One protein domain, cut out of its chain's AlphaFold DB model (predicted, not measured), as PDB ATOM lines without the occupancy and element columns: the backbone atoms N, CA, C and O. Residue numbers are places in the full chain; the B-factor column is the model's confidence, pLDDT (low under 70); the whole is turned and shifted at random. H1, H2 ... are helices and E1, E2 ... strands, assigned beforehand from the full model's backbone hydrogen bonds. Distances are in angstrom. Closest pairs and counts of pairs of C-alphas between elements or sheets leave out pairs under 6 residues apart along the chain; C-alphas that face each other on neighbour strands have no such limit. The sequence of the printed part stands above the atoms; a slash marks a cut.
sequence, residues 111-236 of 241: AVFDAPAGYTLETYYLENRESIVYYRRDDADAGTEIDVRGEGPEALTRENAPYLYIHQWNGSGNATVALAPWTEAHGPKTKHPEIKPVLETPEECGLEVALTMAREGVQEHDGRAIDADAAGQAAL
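Overview. This is residues 111 to 236 of the 241 residues of an uncharacterized protein of Natrinema gari JCM 14663 (UniProt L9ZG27). Little regular structure: a strongly twisted sheet, E1 to E5 in order, with helix H1 packed slantwise over one face and residues 186 to 191 sticking out. E1 to E4 form a meander, each strand the antiparallel neighbour of the one before. The printed part has 126 residues, and the named elements hold only 49 of these; the class is mixed, helices and strands, with the five strands E1 to E5 first along the chain and the one named helix, H1, last. The whole is compact, radius of gyration of the C-alphas 13.8 A, spans 41 by 33 by 23 A.

Arrangement. E1, residues 119 to 126, bends by 53 degrees at residue 122 and forms a hairpin with E2, residues 130 to 137; N 120 and O 136, 2.8 A apart, are within hydrogen-bond range. E2 forms a hairpin with E3, residues 163 to 169, with N 133 and O 166 at 2.8 A. E3 forms one with E4, residues 174 to 180, with N 165 and O 178 at 2.8 A. E5, residues 197 to 199, meets E4 only at a point. H1, residues 207 to 222, is over E3 and E4, its height over the sheet 7.9 A; its closest C-alphas to E3 are Leu 207 and Gln 168, 5.7 A. In H1, 11 of 12 O i to N i+4 pairs are within range.

Along the chain. E1 begins at C-alpha 119 (35.833, -36.061, 25.182); E2 measures 22.7 A; H1, 22.3 A, ends at C-alpha 222 (27.663, -33.902, 17.339).

Size, cuts and confidence. The printed part has no cut. Links E2 to E3 and E4 to E5 are long. Residues under pLDDT 70 include 184 to 194 and 222 to 236.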
ATOM      1  N   ALA A 111      41.298 -50.082  23.807       92.25
ATOM      2  CA  ALA A 111      40.275 -49.236  23.203       92.25
ATOM      3  C   ALA A 111      39.792 -48.122  24.151       92.25
ATOM      4  O   ALA A 111      39.274 -47.117  23.679       92.25
ATOM      5  N   VAL A 112      39.960 -48.238  25.471       94.38
ATOM      6  CA  VAL A 112      39.593 -47.169  26.412       94.38
ATOM      7  C   VAL A 112      40.384 -45.879  26.161       94.38
ATOM      8  O   VAL A 112      39.852 -44.785  26.368       94.38
ATOM      9  N   PHE A 113      41.621 -45.969  25.679       93.31
ATOM     10  CA  PHE A 113      42.468 -44.790  25.481       93.31
ATOM     11  C   PHE A 113      42.085 -43.972  24.241       93.31
ATOM     12  O   PHE A 113      42.383 -42.780  24.177       93.31
ATOM     13  N   ASP A 114      41.319 -44.560  23.322       92.12
ATOM     14  CA  ASP A 114      40.759 -43.869  22.163       92.12
ATOM     15  C   ASP A 114      39.389 -43.272  22.510       92.12
ATOM     16  O   ASP A 114      38.324 -43.857  22.259       92.12
ATOM     17  N   ALA A 115      39.424 -42.103  23.150       91.88
ATOM     18  CA  ALA A 115      38.233 -41.422  23.643       91.88
ATOM     19  C   ALA A 115      37.248 -41.034  22.514       91.88
ATOM     20  O   ALA A 115      37.663 -40.703  21.400       91.88
ATOM     21  N   PRO A 116      35.927 -41.026  22.781       91.06
ATOM     22  CA  PRO A 116      34.939 -40.463  21.863       91.06
ATOM     23  C   PRO A 116      35.215 -38.990  21.527       91.06
ATOM     24  O   PRO A 116      35.665 -38.220  22.372       91.06
ATOM     25  N   ALA A 117      34.898 -38.568  20.299       88.75
ATOM     26  CA  ALA A 117      35.171 -37.207  19.838       88.75
ATOM     27  C   ALA A 117      34.501 -36.140  20.723       88.75
ATOM     28  O   ALA A 117      33.299 -36.192  20.964       88.75
ATOM     29  N   GLY A 118      35.249 -35.119  21.151       88.75
ATOM     30  CA  GLY A 118      34.741 -34.108  22.089       88.75
ATOM     31  C   GLY A 118      34.855 -34.498  23.561       88.75
ATOM     32  O   GLY A 118      34.333 -33.772  24.413       88.75
ATOM     33  N   TYR A 119      35.515 -35.620  23.844       92.12
ATOM     34  CA  TYR A 119      35.833 -36.061  25.182       92.12
ATOM     35  C   TYR A 119      37.307 -36.461  25.313       92.12
ATOM     36  O   TYR A 119      37.954 -36.899  24.365       92.12
ATOM     37  N   THR A 120      37.796 -36.392  26.546       93.25
ATOM     38  CA  THR A 120      39.122 -36.823  26.979       93.25
ATOM     39  C   THR A 120      38.966 -37.864  28.088       93.25
ATOM     40  O   THR A 120      38.078 -37.734  28.931       93.25
ATOM     41  N   LEU A 121      39.799 -38.909  28.109       93.94
ATOM     42  CA  LEU A 121      39.800 -39.881  29.210       93.94
ATOM     43  C   LEU A 121      40.132 -39.173  30.532       93.94
ATOM     44  O   LEU A 121      41.183 -38.552  30.653       93.94
ATOM     45  N   GLU A 122      39.225 -39.266  31.506       92.00
ATOM     46  CA  GLU A 122      39.420 -38.724  32.855       92.00
ATOM     47  C   GLU A 122      39.923 -39.813  33.797       92.00
ATOM     48  O   GLU A 122      40.884 -39.613  34.534       92.00
ATOM     49  N   THR A 123      39.269 -40.977  33.796       90.88
ATOM     50  CA  THR A 123      39.647 -42.094  34.665       90.88
ATOM     51  C   THR A 123      39.183 -43.419  34.083       90.88
ATOM     52  O   THR A 123      38.062 -43.528  33.580       90.88
ATOM     53  N   TYR A 124      40.024 -44.441  34.211       93.69
ATOM     54  CA  TYR A 124      39.678 -45.832  33.954       93.69
ATOM     55  C   TYR A 124      39.920 -46.634  35.235       93.69
ATOM     56  O   TYR A 124      41.059 -46.799  35.653       93.69
ATOM     57  N   TYR A 125      38.845 -47.117  35.855       92.06
ATOM     58  CA  TYR A 125      38.900 -48.072  36.955       92.06
ATOM     59  C   TYR A 125      38.788 -49.499  36.426       92.06
ATOM     60  O   TYR A 125      37.803 -49.853  35.768       92.06
ATOM     61  N   LEU A 126      39.767 -50.323  36.773       91.69
ATOM     62  CA  LEU A 126      39.773 -51.759  36.557       91.69
ATOM     63  C   LEU A 126      39.654 -52.469  37.907       91.69
ATOM     64  O   LEU A 126      40.572 -52.487  38.733       91.69
ATOM     65  N   GLU A 127      38.490 -53.067  38.122       90.25
ATOM     66  CA  GLU A 127      38.134 -53.794  39.330       90.25
ATOM     67  C   GLU A 127      37.949 -55.285  39.034       90.25
ATOM     68  O   GLU A 127      37.701 -55.713  37.906       90.25
ATOM     69  N   ASN A 128      37.986 -56.118  40.077       85.88
ATOM     70  CA  ASN A 128      37.879 -57.579  39.928       85.88
ATOM     71  C   ASN A 128      36.607 -58.050  39.197       85.88
ATOM     72  O   ASN A 128      36.565 -59.156  38.661       85.88
ATOM     73  N   ARG A 129      35.530 -57.263  39.251       87.88
ATOM     74  CA  ARG A 129      34.213 -57.628  38.704       87.88
ATOM     75  C   ARG A 129      33.656 -56.610  37.727       87.88
ATOM     76  O   ARG A 129      32.601 -56.867  37.154       87.88
ATOM     77  N   GLU A 130      34.333 -55.491  37.543       90.06
ATOM     78  CA  GLU A 130      33.832 -54.412  36.712       90.06
ATOM     79  C   GLU A 130      34.961 -53.582  36.118       90.06
ATOM     80  O   GLU A 130      36.063 -53.514  36.655       90.06
ATOM     81  N   SER A 131      34.656 -52.956  34.992       92.50
ATOM     82  CA  SER A 131      35.486 -51.942  34.358       92.50
ATOM     83  C   SER A 131      34.649 -50.682  34.222       92.50
ATOM     84  O   SER A 131      33.551 -50.742  33.665       92.50
ATOM     85  N   ILE A 132      35.142 -49.554  34.728       92.62
ATOM     86  CA  ILE A 132      34.429 -48.274  34.704       92.62
ATOM     87  C   ILE A 132      35.311 -47.227  34.036       92.62
ATOM     88  O   ILE A 132      36.428 -46.973  34.471       92.62
ATOM     89  N   VAL A 133      34.783 -46.581  33.006       93.75
ATOM     90  CA  VAL A 133      35.470 -45.552  32.232       93.75
ATOM     91  C   VAL A 133      34.689 -44.253  32.333       93.75
ATOM     92  O   VAL A 133      33.483 -44.212  32.076       93.75
ATOM     93  N   TYR A 134      35.396 -43.184  32.675       92.44
ATOM     94  CA  TYR A 134      34.897 -41.822  32.635       92.44
ATOM     95  C   TYR A 134      35.648 -41.048  31.565       92.44
ATOM     96  O   TYR A 134      36.865 -40.874  31.637       92.44
ATOM     97  N   TYR A 135      34.902 -40.529  30.601       93.62
ATOM     98  CA  TYR A 135      35.391 -39.544  29.656       93.62
ATOM     99  C   TYR A 135      34.841 -38.175  30.040       93.62
ATOM    100  O   TYR A 135      33.625 -37.995  30.108       93.62
ATOM    101  N   ARG A 136      35.717 -37.202  30.284       93.06
ATOM    102  CA  ARG A 136      35.342 -35.804  30.509       93.06
ATOM    103  C   ARG A 136      35.100 -35.119  29.178       93.06
ATOM    104  O   ARG A 136      35.888 -35.277  28.254       93.06
ATOM    105  N   ARG A 137      34.035 -34.332  29.078       91.25
ATOM    106  CA  ARG A 137      33.778 -33.504  27.898       91.25
ATOM    107  C   ARG A 137      34.835 -32.398  27.783       91.25
ATOM    108  O   ARG A 137      35.202 -31.798  28.788       91.25
ATOM    109  N   ASP A 138      35.312 -32.103  26.577       90.00
ATOM    110  CA  ASP A 138      36.480 -31.223  26.374       90.00
ATOM    111  C   ASP A 138      36.289 -29.774  26.860       90.00
ATOM    112  O   ASP A 138      37.265 -29.086  27.152       90.00
ATOM    113  N   ASP A 139      35.048 -29.290  26.931       86.50
ATOM    114  CA  ASP A 139      34.706 -27.949  27.427       86.50
ATOM    115  C   ASP A 139      34.348 -27.921  28.927       86.50
ATOM    116  O   ASP A 139      34.019 -26.857  29.454       86.50
ATOM    117  N   ALA A 140      34.396 -29.071  29.609       86.25
ATOM    118  CA  ALA A 140      34.220 -29.181  31.049       86.25
ATOM    119  C   ALA A 140      35.587 -29.152  31.751       86.25
ATOM    120  O   ALA A 140      36.541 -29.807  31.321       86.25
ATOM    121  N   ASP A 141      35.677 -28.415  32.860       82.38
ATOM    122  CA  ASP A 141      36.901 -28.367  33.661       82.38
ATOM    123  C   ASP A 141      37.152 -29.722  34.351       82.38
ATOM    124  O   ASP A 141      36.213 -30.428  34.737       82.38
ATOM    125  N   ALA A 142      38.424 -30.079  34.540       75.31
ATOM    126  CA  ALA A 142      38.817 -31.284  35.275       75.31
ATOM    127  C   ALA A 142      38.227 -31.289  36.693       75.31
ATOM    128  O   ALA A 142      38.275 -30.272  37.388       75.31
ATOM    129  N   GLY A 143      37.678 -32.426  37.127       68.50
ATOM    130  CA  GLY A 143      37.024 -32.537  38.433       68.50
ATOM    131  C   GLY A 143      35.772 -31.664  38.597       68.50
ATOM    132  O   GLY A 143      35.348 -31.419  39.725       68.50
ATOM    133  N   THR A 144      35.171 -31.173  37.504       70.94
ATOM    134  CA  THR A 144      33.859 -30.512  37.564       70.94
ATOM    135  C   THR A 144      32.830 -31.497  38.088       70.94
ATOM    136  O   THR A 144      32.680 -32.581  37.536       70.94
ATOM    137  N   GLU A 145      32.078 -31.094  39.104       69.69
ATOM    138  CA  GLU A 145      30.898 -31.813  39.570       69.69
ATOM    139  C   GLU A 145      29.677 -30.922  39.378       69.69
ATOM    140  O   GLU A 145      29.692 -29.745  39.754       69.69
ATOM    141  N   ILE A 146      28.605 -31.474  38.814       69.69
ATOM    142  CA  ILE A 146      27.313 -30.787  38.773       69.69
ATOM    143  C   ILE A 146      26.382 -31.361  39.838       69.69
ATOM    144  O   ILE A 146      26.207 -32.575  39.962       69.69
ATOM    145  N   ASP A 147      25.769 -30.478  40.624       67.88
ATOM    146  CA  ASP A 147      24.783 -30.894  41.613       67.88
ATOM    147  C   ASP A 147      23.435 -31.146  40.930       67.88
ATOM    148  O   ASP A 147      22.699 -30.218  40.609       67.88
ATOM    149  N   VAL A 148      23.118 -32.421  40.713       64.62
ATOM    150  CA  VAL A 148      21.803 -32.882  40.233       64.62
ATOM    151  C   VAL A 148      20.915 -33.404  41.370       64.62
ATOM    152  O   VAL A 148      19.899 -34.070  41.134       64.62
ATOM    153  N   ARG A 149      21.276 -33.147  42.638       63.62
ATOM    154  CA  ARG A 149      20.516 -33.635  43.798       63.62
ATOM    155  C   ARG A 149      19.111 -33.042  43.797       63.62
ATOM    156  O   ARG A 149      18.910 -31.847  43.978       63.62
ATOM    157  N   GLY A 150      18.124 -33.925  43.673       59.22
ATOM    158  CA  GLY A 150      16.703 -33.575  43.677       59.22
ATOM    159  C   GLY A 150      16.070 -33.490  42.289       59.22
ATOM    160  O   GLY A 150      14.847 -33.576  42.211       59.22
ATOM    161  N   GLU A 151      16.868 -33.400  41.221       69.12
ATOM    162  CA  GLU A 151      16.379 -33.469  39.836       69.12
ATOM    163  C   GLU A 151      16.544 -34.866  39.221       69.12
ATOM    164  O   GLU A 151      15.780 -35.232  38.331       69.12
ATOM    165  N   GLY A 152      17.478 -35.665  39.750       70.25
ATOM    166  CA  GLY A 152      17.718 -37.036  39.298       70.25
ATOM    167  C   GLY A 152      18.554 -37.109  38.013       70.25
ATOM    168  O   GLY A 152      18.908 -36.079  37.429       70.25
ATOM    169  N   PRO A 153      18.907 -38.324  37.558       73.69
ATOM    170  CA  PRO A 153      19.703 -38.517  36.345       73.69
ATOM    171  C   PRO A 153      19.003 -38.045  35.064       73.69
ATOM    172  O   PRO A 153      19.652 -37.875  34.037       73.69
ATOM    173  N   GLU A 154      17.691 -37.814  35.088       79.19
ATOM    174  CA  GLU A 154      16.926 -37.294  33.954       79.19
ATOM    175  C   GLU A 154      17.270 -35.846  33.601       79.19
ATOM    176  O   GLU A 154      17.031 -35.439  32.464       79.19
ATOM    177  N   ALA A 155      17.826 -35.087  34.547       81.12
ATOM    178  CA  ALA A 155      18.313 -33.734  34.305       81.12
ATOM    179  C   ALA A 155      19.614 -33.710  33.488       81.12
ATOM    180  O   ALA A 155      19.977 -32.666  32.946       81.12
ATOM    181  N   LEU A 156      20.307 -34.850  33.379       83.25
ATOM    182  CA  LEU A 156      21.536 -34.968  32.607       83.25
ATOM    183  C   LEU A 156      21.227 -35.039  31.114       83.25
ATOM    184  O   LEU A 156      20.524 -35.925  30.623       83.25
ATOM    185  N   THR A 157      21.819 -34.109  30.381       84.19
ATOM    186  CA  THR A 157      21.840 -34.055  28.925       84.19
ATOM    187  C   THR A 157      23.289 -34.058  28.458       84.19
ATOM    188  O   THR A 157      24.202 -33.730  29.214       84.19
ATOM    189  N   ARG A 158      23.530 -34.393  27.189       80.69
ATOM    190  CA  ARG A 158      24.888 -34.333  26.614       80.69
ATOM    191  C   ARG A 158      25.495 -32.923  26.695       80.69
ATOM    192  O   ARG A 158      26.709 -32.776  26.762       80.69
ATOM    193  N   GLU A 159      24.644 -31.898  26.750       81.62
ATOM    194  CA  GLU A 159      25.010 -30.477  26.801       81.62
ATOM    195  C   GLU A 159      25.353 -29.975  28.208       81.62
ATOM    196  O   GLU A 159      26.109 -29.012  28.337       81.62
ATOM    197  N   ASN A 160      24.884 -30.627  29.275       83.62
ATOM    198  CA  ASN A 160      25.188 -30.209  30.649       83.62
ATOM    199  C   ASN A 160      26.032 -31.215  31.442       83.62
ATOM    200  O   ASN A 160      26.701 -30.805  32.387       83.62
ATOM    201  N   ALA A 161      26.033 -32.492  31.058       86.56
ATOM    202  CA  ALA A 161      26.755 -33.520  31.782       86.56
ATOM    203  C   ALA A 161      28.263 -33.393  31.521       86.56
ATOM    204  O   ALA A 161      28.683 -33.429  30.360       86.56
ATOM    205  N   PRO A 162      29.086 -33.278  32.577       87.44
ATOM    206  CA  PRO A 162      30.531 -33.157  32.427       87.44
ATOM    207  C   PRO A 162      31.186 -34.459  31.955       87.44
ATOM    208  O   PRO A 162      32.248 -34.394  31.336       87.44
ATOM    209  N   TYR A 163      30.560 -35.621  32.192       90.75
ATOM    210  CA  TYR A 163      31.148 -36.915  31.847       90.75
ATOM    211  C   TYR A 163      30.220 -37.824  31.045       90.75
ATOM    212  O   TYR A 163      29.012 -37.916  31.289       90.75
ATOM    213  N   LEU A 164      30.838 -38.564  30.131       92.00
ATOM    214  CA  LEU A 164      30.323 -39.793  29.552       92.00
ATOM    215  C   LEU A 164      30.882 -40.969  30.359       92.00
ATOM    216  O   LEU A 164      32.085 -41.075  30.587       92.00
ATOM    217  N   TYR A 165      29.986 -41.835  30.805       91.81
ATOM    218  CA  TYR A 165      30.264 -42.967  31.674       91.81
ATOM    219  C   TYR A 165      30.036 -44.266  30.915       91.81
ATOM    220  O   TYR A 165      28.979 -44.458  30.307       91.81
ATOM    221  N   ILE A 166      31.001 -45.175  30.998       93.12
ATOM    222  CA  ILE A 166      30.881 -46.530  30.477       93.12
ATOM    223  C   ILE A 166      31.208 -47.502  31.599       93.12
ATOM    224  O   ILE A 166      32.207 -47.346  32.291       93.12
ATOM    225  N   HIS A 167      30.372 -48.513  31.778       91.81
ATOM    226  CA  HIS A 167      30.577 -49.530  32.799       91.81
ATOM    227  C   HIS A 167      30.270 -50.906  32.248       91.81
ATOM    228  O   HIS A 167      29.183 -51.112  31.718       91.81
ATOM    229  N   GLN A 168      31.208 -51.836  32.400       91.75
ATOM    230  CA  GLN A 168      31.037 -53.250  32.098       91.75
ATOM    231  C   GLN A 168      31.128 -54.083  33.379       91.75
ATOM    232  O   GLN A 168      32.081 -53.944  34.138       91.75
ATOM    233  N   TRP A 169      30.207 -55.030  33.549       88.56
ATOM    234  CA  TRP A 169      30.326 -56.117  34.519       88.56
ATOM    235  C   TRP A 169      31.121 -57.288  33.926       88.56
ATOM    236  O   TRP A 169      30.622 -58.025  33.059       88.56
ATOM    237  N   ASN A 170      32.341 -57.495  34.422       81.25
ATOM    238  CA  ASN A 170      33.259 -58.534  33.959       81.25
ATOM    239  C   ASN A 170      32.613 -59.925  34.122       81.25
ATOM    240  O   ASN A 170      32.067 -60.268  35.172       81.25
ATOM    241  N   GLY A 171      32.638 -60.727  33.055       76.75
ATOM    242  CA  GLY A 171      32.078 -62.085  33.026       76.75
ATOM    243  C   GLY A 171      30.571 -62.197  32.760       76.75
ATOM    244  O   GLY A 171      30.119 -63.286  32.420       76.75
ATOM    245  N   SER A 172      29.796 -61.109  32.860       75.50
ATOM    246  CA  SER A 172      28.372 -61.115  32.463       75.50
ATOM    247  C   SER A 172      28.130 -60.590  31.049       75.50
ATOM    248  O   SER A 172      27.066 -60.821  30.489       75.50
ATOM    249  N   GLY A 173      29.089 -59.834  30.505       70.31
ATOM    250  CA  GLY A 173      28.904 -59.115  29.247       70.31
ATOM    251  C   GLY A 173      27.853 -58.004  29.337       70.31
ATOM    252  O   GLY A 173      27.408 -57.517  28.323       70.31
ATOM    253  N   ASN A 174      27.391 -57.579  30.510       85.31
ATOM    254  CA  ASN A 174      26.494 -56.428  30.561       85.31
ATOM    255  C   ASN A 174      27.315 -55.149  30.632       85.31
ATOM    256  O   ASN A 174      28.079 -54.965  31.583       85.31
ATOM    257  N   ALA A 175      27.121 -54.266  29.655       89.88
ATOM    258  CA  ALA A 175      27.716 -52.943  29.649       89.88
ATOM    259  C   ALA A 175      26.656 -51.843  29.562       89.88
ATOM    260  O   ALA A 175      25.588 -52.029  28.985       89.88
ATOM    261  N   THR A 176      26.940 -50.687  30.149       90.56
ATOM    262  CA  THR A 176      26.078 -49.502  30.165       90.56
ATOM    263  C   THR A 176      26.861 -48.303  29.658       90.56
ATOM    264  O   THR A 176      27.979 -48.077  30.110       90.56
ATOM    265  N   VAL A 177      26.245 -47.508  28.779       92.00
ATOM    266  CA  VAL A 177      26.734 -46.182  28.384       92.00
ATOM    267  C   VAL A 177      25.742 -45.136  28.885       92.00
ATOM    268  O   VAL A 177      24.568 -45.156  28.512       92.00
ATOM    269  N   ALA A 178      26.191 -44.230  29.749       91.06
ATOM    270  CA  ALA A 178      25.357 -43.235  30.418       91.06
ATOM    271  C   ALA A 178      26.065 -41.879  30.519       91.06
ATOM    272  O   ALA A 178      27.245 -41.747  30.212       91.06
ATOM    273  N   LEU A 179      25.339 -40.863  30.976       89.38
ATOM    274  CA  LEU A 179      25.927 -39.587  31.382       89.38
ATOM    275  C   LEU A 179      26.145 -39.583  32.891       89.38
ATOM    276  O   LEU A 179      25.338 -40.152  33.631       89.38
ATOM    277  N   ALA A 180      27.211 -38.923  33.337       86.12
ATOM    278  CA  ALA A 180      27.543 -38.814  34.748       86.12
ATOM    279  C   ALA A 180      27.815 -37.355  35.171       86.12
ATOM    280  O   ALA A 180      28.438 -36.592  34.428       86.12
ATOM    281  N   PRO A 181      27.356 -36.963  36.375       80.25
ATOM    282  CA  PRO A 181      27.546 -35.619  36.920       80.25
ATOM    283  C   PRO A 181      28.912 -35.396  37.594       80.25
ATOM    284  O   PRO A 181      29.290 -34.246  37.800       80.25
ATOM    285  N   TRP A 182      29.623 -36.468  37.957       78.31
ATOM    286  CA  TRP A 182      30.931 -36.468  38.631       78.31
ATOM    287  C   TRP A 182      31.641 -37.823  38.449       78.31
ATOM    288  O   TRP A 182      31.018 -38.812  38.045       78.31
ATOM    289  N   THR A 183      32.930 -37.878  38.790       71.12
ATOM    290  CA  THR A 183      33.778 -39.081  38.769       71.12
ATOM    291  C   THR A 183      33.920 -39.674  40.169       71.12
ATOM    292  O   THR A 183      34.930 -39.505  40.845       71.12
ATOM    293  N   GLU A 184      32.896 -40.380  40.637       66.31
ATOM    294  CA  GLU A 184      33.010 -41.204  41.841       66.31
ATOM    295  C   GLU A 184      32.472 -42.593  41.503       66.31
ATOM    296  O   GLU A 184      31.269 -42.841  41.608       66.31
ATOM    297  N   ALA A 185      33.358 -43.512  41.103       52.34
ATOM    298  CA  ALA A 185      32.996 -44.924  40.952       52.34
ATOM    299  C   ALA A 185      32.358 -45.460  42.250       52.34
ATOM    300  O   ALA A 185      31.376 -46.206  42.212       52.34
ATOM    301  N   HIS A 186      32.846 -44.972  43.399       50.78
ATOM    302  CA  HIS A 186      32.353 -45.298  44.735       50.78
ATOM    303  C   HIS A 186      32.464 -44.094  45.686       50.78
ATOM    304  O   HIS A 186      33.341 -44.053  46.548       50.78
ATOM    305  N   GLY A 187      31.563 -43.115  45.562       41.62
ATOM    306  CA  GLY A 187      31.495 -41.985  46.498       41.62
ATOM    307  C   GLY A 187      31.409 -42.421  47.969       41.62
ATOM    308  O   GLY A 187      31.177 -43.602  48.252       41.62
ATOM    309  N   PRO A 188      31.485 -41.499  48.949       36.75
ATOM    310  CA  PRO A 188      31.533 -41.808  50.390       36.75
ATOM    311  C   PRO A 188      30.337 -42.620  50.950       36.75
ATOM    312  O   PRO A 188      30.267 -42.879  52.153       36.75
ATOM    313  N   LYS A 189      29.383 -43.028  50.099       43.00
ATOM    314  CA  LYS A 189      28.237 -43.903  50.388       43.00
ATOM    315  C   LYS A 189      28.029 -45.048  49.371       43.00
ATOM    316  O   LYS A 189      26.890 -45.472  49.185       43.00
ATOM    317  N   THR A 190      29.103 -45.537  48.742       44.22
ATOM    318  CA  THR A 190      29.242 -46.881  48.123       44.22
ATOM    319  C   THR A 190      28.206 -47.320  47.080       44.22
ATOM    320  O   THR A 190      28.090 -48.511  46.797       44.22
ATOM    321  N   LYS A 191      27.453 -46.401  46.474       51.12
ATOM    322  CA  LYS A 191      26.579 -46.720  45.342       51.12
ATOM    323  C   LYS A 191      27.130 -46.057  44.093       51.12
ATOM    324  O   LYS A 191      27.512 -44.890  44.166       51.12
ATOM    325  N   HIS A 192      27.131 -46.794  42.981       55.28
ATOM    326  CA  HIS A 192      27.275 -46.199  41.654       55.28
ATOM    327  C   HIS A 192      26.338 -44.989  41.546       55.28
ATOM    328  O   HIS A 192      25.259 -45.013  42.163       55.28
ATOM    329  N   PRO A 193      26.717 -43.946  40.790       60.03
ATOM    330  CA  PRO A 193      25.797 -42.857  40.506       60.03
ATOM    331  C   PRO A 193      24.464 -43.431  40.009       60.03
ATOM    332  O   PRO A 193      24.431 -44.443  39.305       60.03
ATOM    333  N   GLU A 194      23.350 -42.814  40.402       65.19
ATOM    334  CA  GLU A 194      22.097 -43.073  39.699       65.19
ATOM    335  C   GLU A 194      22.332 -42.621  38.257       65.19
ATOM    336  O   GLU A 194      22.564 -41.443  38.002       65.19
ATOM    337  N   ILE A 195      22.394 -43.583  37.341       71.88
ATOM    338  CA  ILE A 195      22.748 -43.373  35.939       71.88
ATOM    339  C   ILE A 195      21.540 -43.662  35.066       71.88
ATOM    340  O   ILE A 195      20.804 -44.624  35.285       71.88
ATOM    341  N   LYS A 196      21.363 -42.836  34.038       75.56
ATOM    342  CA  LYS A 196      20.399 -43.084  32.972       75.56
ATOM    343  C   LYS A 196      21.164 -43.475  31.709       75.56
ATOM    344  O   LYS A 196      21.929 -42.644  31.210       75.56
ATOM    345  N   PRO A 197      20.973 -44.700  31.187       83.81
ATOM    346  CA  PRO A 197      21.564 -45.092  29.917       83.81
ATOM    347  C   PRO A 197      21.167 -44.107  28.818       83.81
ATOM    348  O   PRO A 197      20.000 -43.724  28.704       83.81
ATOM    349  N   VAL A 198      22.146 -43.684  28.023       87.25
ATOM    350  CA  VAL A 198      21.924 -42.824  26.850       87.25
ATOM    351  C   VAL A 198      22.000 -43.590  25.540       87.25
ATOM    352  O   VAL A 198      21.668 -43.028  24.499       87.25
ATOM    353  N   LEU A 199      22.417 -44.854  25.598       84.75
ATOM    354  CA  LEU A 199      22.405 -45.802  24.495       84.75
ATOM    355  C   LEU A 199      21.866 -47.143  24.997       84.75
ATOM    356  O   LEU A 199      22.136 -47.538  26.133       84.75
ATOM    357  N   GLU A 200      21.123 -47.832  24.138       83.75
ATOM    358  CA  GLU A 200      20.769 -49.234  24.345       83.75
ATOM    359  C   GLU A 200      21.921 -50.095  23.834       83.75
ATOM    360  O   GLU A 200      22.206 -50.109  22.640       83.75
ATOM    361  N   THR A 201      22.607 -50.780  24.742       82.81
ATOM    362  CA  THR A 201      23.667 -51.736  24.421       82.81
ATOM    363  C   THR A 201      23.072 -53.140  24.229       82.81
ATOM    364  O   THR A 201      22.079 -53.475  24.882       82.81
ATOM    365  N   PRO A 202      23.637 -53.985  23.345       81.44
ATOM    366  CA  PRO A 202      23.220 -55.376  23.223       81.44
ATOM    367  C   PRO A 202      23.341 -56.127  24.550       81.44
ATOM    368  O   PRO A 202      24.238 -55.857  25.352       81.44
ATOM    369  N   GLU A 203      22.472 -57.119  24.745       77.12
ATOM    370  CA  GLU A 203      22.649 -58.096  25.819       77.12
ATOM    371  C   GLU A 203      23.994 -58.818  25.625       77.12
ATOM    372  O   GLU A 203      24.345 -59.192  24.506       77.12
ATOM    373  N   GLU A 204      24.752 -58.991  26.709       78.19
ATOM    374  CA  GLU A 204      26.047 -59.692  26.702       78.19
ATOM    375  C   GLU A 204      27.153 -59.043  25.820       78.19
ATOM    376  O   GLU A 204      28.034 -59.726  25.296       78.19
ATOM    377  N   CYS A 205      27.170 -57.710  25.684       80.38
ATOM    378  CA  CYS A 205      28.282 -56.950  25.102       80.38
ATOM    379  C   CYS A 205      29.478 -56.637  26.053       80.38
ATOM    380  O   CYS A 205      29.362 -56.110  27.159       80.38
ATOM    381  N   GLY A 206      30.701 -56.911  25.586       87.00
ATOM    382  CA  GLY A 206      31.933 -56.502  26.276       87.00
ATOM    383  C   GLY A 206      32.210 -54.992  26.202       87.00
ATOM    384  O   GLY A 206      31.575 -54.268  25.431       87.00
ATOM    385  N   LEU A 207      33.204 -54.513  26.961       90.75
ATOM    386  CA  LEU A 207      33.587 -53.093  27.005       90.75
ATOM    387  C   LEU A 207      33.933 -52.513  25.625       90.75
ATOM    388  O   LEU A 207      33.514 -51.400  25.328       90.75
ATOM    389  N   GLU A 208      34.614 -53.260  24.753       90.94
ATOM    390  CA  GLU A 208      34.945 -52.799  23.391       90.94
ATOM    391  C   GLU A 208      33.709 -52.450  22.551       90.94
ATOM    392  O   GLU A 208      33.699 -51.461  21.815       90.94
ATOM    393  N   VAL A 209      32.641 -53.241  22.682       89.44
ATOM    394  CA  VAL A 209      31.378 -52.993  21.977       89.44
ATOM    395  C   VAL A 209      30.696 -51.760  22.563       89.44
ATOM    396  O   VAL A 209      30.258 -50.892  21.814       89.44
ATOM    397  N   ALA A 210      30.667 -51.624  23.891       91.81
ATOM    398  CA  ALA A 210      30.108 -50.438  24.539       91.81
ATOM    399  C   ALA A 210      30.863 -49.151  24.160       91.81
ATOM    400  O   ALA A 210      30.232 -48.130  23.893       91.81
ATOM    401  N   LEU A 211      32.197 -49.207  24.073       92.88
ATOM    402  CA  LEU A 211      33.052 -48.109  23.609       92.88
ATOM    403  C   LEU A 211      32.750 -47.728  22.160       92.88
ATOM    404  O   LEU A 211      32.581 -46.556  21.841       92.88
ATOM    405  N   THR A 212      32.632 -48.731  21.295       90.62
ATOM    406  CA  THR A 212      32.260 -48.559  19.889       90.62
ATOM    407  C   THR A 212      30.919 -47.838  19.754       90.62
ATOM    408  O   THR A 212      30.832 -46.798  19.101       90.62
ATOM    409  N   MET A 213      29.896 -48.314  20.462       90.31
ATOM    410  CA  MET A 213      28.577 -47.683  20.455       90.31
ATOM    411  C   MET A 213      28.606 -46.272  21.040       90.31
ATOM    412  O   MET A 213      27.920 -45.386  20.537       90.31
ATOM    413  N   ALA A 214      29.406 -46.036  22.082       91.25
ATOM    414  CA  ALA A 214      29.580 -44.707  22.652       91.25
ATOM    415  C   ALA A 214      30.143 -43.718  21.618       91.25
ATOM    416  O   ALA A 214      29.634 -42.603  21.501       91.25
ATOM    417  N   ARG A 215      31.139 -44.131  20.825       91.44
ATOM    418  CA  ARG A 215      31.723 -43.308  19.751       91.44
ATOM    419  C   ARG A 215      30.720 -43.011  18.643       91.44
ATOM    420  O   ARG A 215      30.563 -41.850  18.273       91.44
ATOM    421  N   GLU A 216      30.012 -44.031  18.161       88.62
ATOM    422  CA  GLU A 216      28.929 -43.878  17.179       88.62
ATOM    423  C   GLU A 216      27.834 -42.932  17.688       88.62
ATOM    424  O   GLU A 216      27.473 -41.970  17.012       88.62
ATOM    425  N   GLY A 217      27.367 -43.135  18.921       85.38
ATOM    426  CA  GLY A 217      26.311 -42.326  19.524       85.38
ATOM    427  C   GLY A 217      26.690 -40.856  19.738       85.38
ATOM    428  O   GLY A 217      25.812 -39.989  19.699       85.38
ATOM    429  N   VAL A 218      27.977 -40.562  19.951       84.00
ATOM    430  CA  VAL A 218      28.510 -39.191  19.989       84.00
ATOM    431  C   VAL A 218      28.617 -38.611  18.577       84.00
ATOM    432  O   VAL A 218      28.182 -37.481  18.348       84.00
ATOM    433  N   GLN A 219      29.110 -39.383  17.603       81.94
ATOM    434  CA  GLN A 219      29.217 -38.943  16.210       81.94
ATOM    435  C   GLN A 219      27.858 -38.566  15.608       81.94
ATOM    436  O   GLN A 219      27.739 -37.506  14.989       81.94
ATOM    437  N   GLU A 220      26.836 -39.407  15.780       81.19
ATOM    438  CA  GLU A 220      25.488 -39.157  15.250       81.19
ATOM    439  C   GLU A 220      24.880 -37.855  15.782       81.19
ATOM    440  O   GLU A 220      24.100 -37.198  15.091       81.19
ATOM    441  N   HIS A 221      25.246 -37.472  17.004       74.00
ATOM    442  CA  HIS A 221      24.697 -36.306  17.680       74.00
ATOM    443  C   HIS A 221      25.476 -35.023  17.387       74.00
ATOM    444  O   HIS A 221      24.871 -33.989  17.106       74.00
ATOM    445  N   ASP A 222      26.807 -35.089  17.419       68.75
ATOM    446  CA  ASP A 222      27.663 -33.902  17.339       68.75
ATOM    447  C   ASP A 222      28.229 -33.663  15.931       68.75
ATOM    448  O   ASP A 222      28.860 -32.633  15.678       68.75
ATOM    449  N   GLY A 223      28.031 -34.604  14.999       59.69
ATOM    450  CA  GLY A 223      28.517 -34.515  13.618       59.69
ATOM    451  C   GLY A 223      30.044 -34.480  13.495       59.69
ATOM    452  O   GLY A 223      30.570 -34.116  12.440       59.69
ATOM    453  N   ARG A 224      30.768 -34.821  14.568       59.62
ATOM    454  CA  ARG A 224      32.234 -34.879  14.610       59.62
ATOM    455  C   ARG A 224      32.701 -36.236  14.088       59.62
ATOM    456  O   ARG A 224      32.152 -37.265  14.465       59.62
ATOM    457  N   ALA A 225      33.683 -36.233  13.190       51.69
ATOM    458  CA  ALA A 225      34.219 -37.460  12.610       51.69
ATOM    459  C   ALA A 225      34.974 -38.284  13.667       51.69
ATOM    460  O   ALA A 225      35.714 -37.714  14.469       51.69
ATOM    461  N   ILE A 226      34.789 -39.606  13.643       55.78
ATOM    462  CA  ILE A 226      35.597 -40.558  14.415       55.78
ATOM    463  C   ILE A 226      36.986 -40.644  13.771       55.78
ATOM    464  O   ILE A 226      37.103 -40.582  12.542       55.78
ATOM    465  N   ASP A 227      38.029 -40.783  14.591       53.31
ATOM    466  CA  ASP A 227      39.349 -41.156  14.093       53.31
ATOM    467  C   ASP A 227      39.283 -42.573  13.506       53.31
ATOM    468  O   ASP A 227      38.970 -43.535  14.205       53.31
ATOM    469  N   ALA A 228      39.539 -42.703  12.203       48.44
ATOM    470  CA  ALA A 228      39.471 -43.984  11.502       48.44
ATOM    471  C   ALA A 228      40.496 -45.008  12.027       48.44
ATOM    472  O   ALA A 228      40.336 -46.201  11.763       48.44
ATOM    473  N   ASP A 229      41.500 -44.545  12.779       50.31
ATOM    474  CA  ASP A 229      42.522 -45.368  13.418       50.31
ATOM    475  C   ASP A 229      42.186 -45.732  14.884       50.31
ATOM    476  O   ASP A 229      42.972 -46.427  15.527       50.31
ATOM    477  N   ALA A 230      41.017 -45.338  15.413       52.09
ATOM    478  CA  ALA A 230      40.595 -45.680  16.775       52.09
ATOM    479  C   ALA A 230      40.471 -47.205  16.977       52.09
ATOM    480  O   ALA A 230      39.737 -47.908  16.261       52.09
ATOM    481  N   ALA A 231      41.146 -47.734  17.998       52.34
ATOM    482  CA  ALA A 231      41.087 -49.135  18.367       52.34
ATOM    483  C   ALA A 231      39.667 -49.512  18.822       52.34
ATOM    484  O   ALA A 231      39.021 -48.836  19.626       52.34
ATOM    485  N   GLY A 232      39.152 -50.609  18.266       48.59
ATOM    486  CA  GLY A 232      37.829 -51.161  18.580       48.59
ATOM    487  C   GLY A 232      36.776 -51.011  17.475       48.59
ATOM    488  O   GLY A 232      35.843 -51.806  17.453       48.59
ATOM    489  N   GLN A 233      36.944 -50.100  16.498       40.84
ATOM    490  CA  GLN A 233      35.929 -49.851  15.451       40.84
ATOM    491  C   GLN A 233      36.285 -50.245  14.013       40.84
ATOM    492  O   GLN A 233      35.397 -50.279  13.163       40.84
ATOM    493  N   ALA A 234      37.512 -50.675  13.713       40.12
ATOM    494  CA  ALA A 234      37.821 -51.227  12.385       40.12
ATOM    495  C   ALA A 234      37.129 -52.588  12.090       40.12
ATOM    496  O   ALA A 234      37.424 -53.229  11.076       40.12
ATOM    497  N   ALA A 235      36.243 -53.077  12.969       43.31
ATOM    498  CA  ALA A 235      35.780 -54.461  12.969       43.31
ATOM    499  C   ALA A 235      34.269 -54.690  12.812       43.31
ATOM    500  O   ALA A 235      33.929 -55.813  12.465       43.31
ATOM    501  N   LEU A 236      33.349 -53.730  12.975       41.44
ATOM    502  CA  LEU A 236      31.917 -54.058  12.793       41.44
ATOM    503  C   LEU A 236      31.584 -54.431  11.338       41.44
ATOM    504  O   LEU A 236      30.910 -55.428  11.092       41.44
TER     505      LEU A 236